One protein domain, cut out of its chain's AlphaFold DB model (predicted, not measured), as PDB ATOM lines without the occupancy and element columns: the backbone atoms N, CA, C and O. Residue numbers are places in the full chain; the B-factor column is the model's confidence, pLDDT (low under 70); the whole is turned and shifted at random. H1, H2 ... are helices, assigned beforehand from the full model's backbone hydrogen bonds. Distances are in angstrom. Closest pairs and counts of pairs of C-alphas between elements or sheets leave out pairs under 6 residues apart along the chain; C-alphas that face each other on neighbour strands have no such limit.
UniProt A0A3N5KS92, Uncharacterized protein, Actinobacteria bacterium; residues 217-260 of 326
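AT A GLANCE: This is residues 217 to 260 of the 326 residues of an uncharacterized protein of Actinobacteria bacterium (UniProt A0A3N5KS92). Look first for two helices of much the same length, H1 and H2, set about perpendicular to each other, with the four-residue H3 packed on H2 and close to H1; the centres of the three make a triangle. Residues 230 to 238 lead from the end of H1 to the beginning of H2. You will find 44 printed residues with three named helices in the order H1, H2, H3 and no named strand, and the class is all helix. The whole is compact and rounded, with a radius of gyration of the C-alphas of 9.6 A and spans of 26 by 21 by 16 A.

HOW THE PARTS SIT: Begin with H1, residues 217 to 229. It touches H2, residues 239 to 250, with residues 220 to 224 alone, meeting residues 240 to 244 of H2. Their closest C-alphas are those of Tyr 224 and Trp 241, 7.5 A apart, and their lines are about perpendicular at 81 degrees. Go on to H3, residues 255 to 258, which touches residues 244 to 248 of H2; the closest C-alphas are those of Ala 248 and Val 255, 5.4 A apart. H1 and H3 are close but not clearly touching, with the closest C-alphas, those of Leu 225 and Glu 256, 7.8 A apart. In H1 and H2 every O i to N i+4 pair is within hydrogen-bond range; H3 is too short for such a pair, but its one O i to N i+3 pair is within range.

IN THESE COORDINATES: Find C-alpha 217 at (344.083, 317.994, 172.457); from there H1 runs 18.1 A to C-alpha 229 at (333.735, 325.100, 185.527). H2 runs 16.1 A from Pro 239 to Asp 250. H3 spans 4.9 A from Val 255 and ends at C-alpha 258, at (334.830, 316.458, 171.084).

THE WHOLE: The C-alphas farthest apart are those of Lys 230 and Asp 250, at 26.5 A. The printed part has no cut. The link from H1 to H2 is short, with 9 residues, and that from H2 to H3 is tight, with 4. The mean pLDDT of the printed part is 95.2, and no printed residue is under 70.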
ATOM      1  N   LYS A 217     345.539 318.141 172.289       95.44
ATOM      2  CA  LYS A 217     344.083 317.994 172.457       95.44
ATOM      3  C   LYS A 217     343.675 317.885 173.925       95.44
ATOM      4  O   LYS A 217     342.867 318.679 174.395       95.44
ATOM      5  N   SER A 218     344.279 316.962 174.671       95.75
ATOM      6  CA  SER A 218     343.917 316.714 176.074       95.75
ATOM      7  C   SER A 218     344.176 317.923 176.975       95.75
ATOM      8  O   SER A 218     343.331 318.272 177.798       95.75
ATOM      9  N   GLY A 219     345.319 318.596 176.810       96.31
ATOM     10  CA  GLY A 219     345.655 319.785 177.599       96.31
ATOM     11  C   GLY A 219     344.729 320.960 177.291       96.31
ATOM     12  O   GLY A 219     344.292 321.670 178.197       96.31
ATOM     13  N   LEU A 220     344.379 321.123 176.016       96.25
ATOM     14  CA  LEU A 220     343.510 322.189 175.550       96.25
ATOM     15  C   LEU A 220     342.063 321.961 176.017       96.25
ATOM     16  O   LEU A 220     341.479 322.840 176.644       96.25
ATOM     17  N   CYS A 221     341.539 320.749 175.858       96.75
ATOM     18  CA  CYS A 221     340.250 320.338 176.412       96.75
ATOM     19  C   CYS A 221     340.161 320.549 177.929       96.75
ATOM     20  O   CYS A 221     339.221 321.176 178.416       96.75
ATOM     21  N   ASN A 222     341.172 320.106 178.681       96.62
ATOM     22  CA  ASN A 222     341.202 320.273 180.132       96.62
ATOM     23  C   ASN A 222     341.202 321.759 180.537       96.62
ATOM     24  O   ASN A 222     340.495 322.168 181.457       96.62
ATOM     25  N   ALA A 223     341.964 322.602 179.839       96.38
ATOM     26  CA  ALA A 223     342.019 324.033 180.121       96.38
ATOM     27  C   ALA A 223     340.733 324.785 179.720       96.38
ATOM     28  O   ALA A 223     340.364 325.743 180.409       96.38
ATOM     29  N   TYR A 224     340.034 324.347 178.666       95.75
ATOM     30  CA  TYR A 224     338.718 324.873 178.289       95.75
ATOM     31  C   TYR A 224     337.666 324.541 179.355       95.75
ATOM     32  O   TYR A 224     337.049 325.446 179.920       95.75
ATOM     33  N   LEU A 225     337.538 323.257 179.701       95.38
ATOM     34  CA  LEU A 225     336.546 322.758 180.657       95.38
ATOM     35  C   LEU A 225     336.773 323.306 182.070       95.38
ATOM     36  O   LEU A 225     335.822 323.719 182.728       95.38
ATOM     37  N   ASN A 226     338.028 323.410 182.520       95.81
ATOM     38  CA  ASN A 226     338.342 324.065 183.794       95.81
ATOM     39  C   ASN A 226     337.998 325.559 183.792       95.81
ATOM     40  O   ASN A 226     337.634 326.106 184.832       95.81
ATOM     41  N   GLY A 227     338.142 326.242 182.652       95.19
ATOM     42  CA  GLY A 227     337.707 327.631 182.509       95.19
ATOM     43  C   GLY A 227     336.192 327.757 182.657       95.19
ATOM     44  O   GLY A 227     335.717 328.609 183.413       95.19
ATOM     45  N   LEU A 228     335.453 326.860 182.000       94.19
ATOM     46  CA  LEU A 228     333.995 326.786 182.067       94.19
ATOM     47  C   LEU A 228     333.511 326.505 183.500       94.19
ATOM     48  O   LEU A 228     332.697 327.256 184.032       94.19
ATOM     49  N   ALA A 229     334.085 325.494 184.161       94.19
ATOM     50  CA  ALA A 229     333.735 325.100 185.527       94.19
ATOM     51  C   ALA A 229     334.011 326.202 186.565       94.19
ATOM     52  O   ALA A 229     333.301 326.312 187.561       94.19
ATOM     53  N   LYS A 230     335.018 327.053 186.330       95.00
ATOM     54  CA  LYS A 230     335.343 328.200 187.198       95.00
ATOM     55  C   LYS A 230     334.509 329.453 186.900       95.00
ATOM     56  O   LYS A 230     334.805 330.510 187.457       95.00
ATOM     57  N   GLY A 231     333.528 329.380 185.994       93.94
ATOM     58  CA  GLY A 231     332.718 330.531 185.578       93.94
ATOM     59  C   GLY A 231     333.517 331.612 184.841       93.94
ATOM     60  O   GLY A 231     333.061 332.746 184.716       93.94
ATOM     61  N   LYS A 232     334.722 331.282 184.364       92.31
ATOM     62  CA  LYS A 232     335.598 332.174 183.596       92.31
ATOM     63  C   LYS A 232     335.820 331.552 182.218       92.31
ATOM     64  O   LYS A 232     336.921 331.043 181.958       92.31
ATOM     65  N   PRO A 233     334.784 331.537 181.353       85.19
ATOM     66  CA  PRO A 233     334.908 330.973 180.020       85.19
ATOM     67  C   PRO A 233     336.065 331.663 179.307       85.19
ATOM     68  O   PRO A 233     336.247 332.883 179.378       85.19
ATOM     69  N   LYS A 234     336.911 330.861 178.669       89.56
ATOM     70  CA  LYS A 234     338.047 331.395 177.931       89.56
ATOM     71  C   LYS A 234     337.535 332.194 176.734       89.56
ATOM     72  O   LYS A 234     336.530 331.820 176.140       89.56
ATOM     73  N   ASN A 235     338.233 333.275 176.374       92.69
ATOM     74  CA  ASN A 235     337.853 334.099 175.227       92.69
ATOM     75  C   ASN A 235     337.774 333.222 173.957       92.69
ATOM     76  O   ASN A 235     338.826 332.763 173.500       92.69
ATOM     77  N   PRO A 236     336.582 333.008 173.366       92.25
ATOM     78  CA  PRO A 236     336.416 332.118 172.216       92.25
ATOM     79  C   PRO A 236     337.164 332.616 170.971       92.25
ATOM     80  O   PRO A 236     337.440 331.838 170.064       92.25
ATOM     81  N   LEU A 237     337.541 333.901 170.929       93.38
ATOM     82  CA  LEU A 237     338.299 334.494 169.828       93.38
ATOM     83  C   LEU A 237     339.809 334.251 169.927       93.38
ATOM     84  O   LEU A 237     340.515 334.448 168.931       93.38
ATOM     85  N   ALA A 238     340.322 333.829 171.089       93.94
ATOM     86  CA  ALA A 238     341.742 333.529 171.211       93.94
ATOM     87  C   ALA A 238     342.083 332.297 170.350       93.94
ATOM     88  O   ALA A 238     341.324 331.324 170.357       93.94
ATOM     89  N   PRO A 239     343.226 332.295 169.636       94.62
ATOM     90  CA  PRO A 239     343.566 331.236 168.690       94.62
ATOM     91  C   PRO A 239     343.377 329.784 169.161       94.62
ATOM     92  O   PRO A 239     342.760 329.028 168.413       94.62
ATOM     93  N   PRO A 240     343.827 329.363 170.364       95.44
ATOM     94  CA  PRO A 240     343.643 327.977 170.802       95.44
ATOM     95  C   PRO A 240     342.165 327.590 170.966       95.44
ATOM     96  O   PRO A 240     341.780 326.479 170.613       95.44
ATOM     97  N   TRP A 241     341.328 328.499 171.471       95.81
ATOM     98  CA  TRP A 241     339.910 328.220 171.731       95.81
ATOM     99  C   TRP A 241     339.084 328.264 170.459       95.81
ATOM    100  O   TRP A 241     338.225 327.412 170.269       95.81
ATOM    101  N   ARG A 242     339.402 329.191 169.554       95.69
ATOM    102  CA  ARG A 242     338.789 329.235 168.229       95.69
ATOM    103  C   ARG A 242     339.049 327.947 167.457       95.69
ATOM    104  O   ARG A 242     338.117 327.407 166.881       95.69
ATOM    105  N   ASN A 243     340.286 327.446 167.471       95.19
ATOM    106  CA  ASN A 243     340.625 326.202 166.784       95.19
ATOM    107  C   ASN A 243     339.871 325.004 167.385       95.19
ATOM    108  O   ASN A 243     339.357 324.186 166.635       95.19
ATOM    109  N   LEU A 244     339.757 324.919 168.717       96.25
ATOM    110  CA  LEU A 244     338.970 323.871 169.382       96.25
ATOM    111  C   LEU A 244     337.489 323.921 169.010       96.25
ATOM    112  O   LEU A 244     336.911 322.888 168.698       96.25
ATOM    113  N   LEU A 245     336.892 325.114 169.062       96.38
ATOM    114  CA  LEU A 245     335.484 325.323 168.728       96.38
ATOM    115  C   LEU A 245     335.214 324.969 167.265       96.38
ATOM    116  O   LEU A 245     334.263 324.252 166.991       96.38
ATOM    117  N   GLN A 246     336.087 325.414 166.358       96.06
ATOM    118  CA  GLN A 246     336.025 325.071 164.939       96.06
ATOM    119  C   GLN A 246     336.134 323.557 164.734       96.06
ATOM    120  O   GLN A 246     335.315 322.992 164.033       96.06
ATOM    121  N   ALA A 247     337.087 322.883 165.383       96.44
ATOM    122  CA  ALA A 247     337.253 321.439 165.229       96.44
ATOM    123  C   ALA A 247     336.083 320.631 165.810       96.44
ATOM    124  O   ALA A 247     335.748 319.586 165.267       96.44
ATOM    125  N   ALA A 248     335.460 321.097 166.896       97.12
ATOM    126  CA  ALA A 248     334.243 320.485 167.423       97.12
ATOM    127  C   ALA A 248     333.054 320.672 166.461       97.12
ATOM    128  O   ALA A 248     332.322 319.714 166.216       97.12
ATOM    129  N   ASP A 249     332.910 321.869 165.880       97.50
ATOM    130  CA  ASP A 249     331.880 322.199 164.885       97.50
ATOM    131  C   ASP A 249     332.063 321.404 163.581       97.50
ATOM    132  O   ASP A 249     331.112 320.797 163.090       97.50
ATOM    133  N   ASP A 250     333.299 321.304 163.083       96.75
ATOM    134  CA  ASP A 250     333.666 320.506 161.907       96.75
ATOM    135  C   ASP A 250     333.353 319.003 162.124       96.75
ATOM    136  O   ASP A 250     332.967 318.304 161.185       96.75
ATOM    137  N   ASP A 251     333.460 318.511 163.367       96.44
ATOM    138  CA  ASP A 251     333.083 317.150 163.785       96.44
ATOM    139  C   ASP A 251     331.569 316.978 164.044       96.44
ATOM    140  O   ASP A 251     331.115 315.856 164.293       96.44
ATOM    141  N   GLY A 252     330.787 318.064 164.035       96.94
ATOM    142  CA  GLY A 252     329.365 318.068 164.387       96.94
ATOM    143  C   GLY A 252     329.085 317.722 165.853       96.94
ATOM    144  O   GLY A 252     328.024 317.177 166.165       96.94
ATOM    145  N   LYS A 253     330.039 317.991 166.752       97.31
ATOM    146  CA  LYS A 253     329.986 317.639 168.177       97.31
ATOM    147  C   LYS A 253     329.973 318.884 169.054       97.31
ATOM    148  O   LYS A 253     330.493 319.936 168.698       97.31
ATOM    149  N   SER A 254     329.441 318.737 170.265       96.62
ATOM    150  CA  SER A 254     329.717 319.711 171.329       96.62
ATOM    151  C   SER A 254     331.205 319.686 171.704       96.62
ATOM    152  O   SER A 254     331.891 318.685 171.482       96.62
ATOM    153  N   VAL A 255     331.729 320.764 172.299       95.81
ATOM    154  CA  VAL A 255     333.136 320.795 172.743       95.81
ATOM    155  C   VAL A 255     333.390 319.718 173.797       95.81
ATOM    156  O   VAL A 255     334.443 319.083 173.788       95.81
ATOM    157  N   GLU A 256     332.420 319.464 174.671       95.88
ATOM    158  CA  GLU A 256     332.455 318.419 175.691       95.88
ATOM    159  C   GLU A 256     332.605 317.031 175.055       95.88
ATOM    160  O   GLU A 256     333.504 316.271 175.428       95.88
ATOM    161  N   GLU A 257     331.795 316.733 174.038       96.12
ATOM    162  CA  GLU A 257     331.841 315.467 173.305       96.12
ATOM    163  C   GLU A 257     333.120 315.337 172.464       96.12
ATOM    164  O   GLU A 257     333.770 314.288 172.474       96.12
ATOM    165  N   PHE A 258     333.554 316.416 171.803       96.69
ATOM    166  CA  PHE A 258     334.830 316.458 171.084       96.69
ATOM    167  C   PHE A 258     336.015 316.183 172.019       96.69
ATOM    168  O   PHE A 258     336.960 315.472 171.653       96.69
ATOM    169  N   CYS A 259     335.949 316.701 173.246       96.56
ATOM    170  CA  CYS A 259     336.927 316.482 174.306       96.56
ATOM    171  C   CYS A 259     336.805 315.121 175.005       96.56
ATOM    172  O   CYS A 259     337.605 314.828 175.894       96.56
ATOM    173  N   GLY A 260     335.853 314.276 174.602       95.12
ATOM    174  CA  GLY A 260     335.650 312.947 175.177       95.12
ATOM    175  C   GLY A 260     335.060 312.972 176.587       95.12
ATOM    176  O   GLY A 260     335.056 311.942 177.263       95.12
TER     177      GLY A 260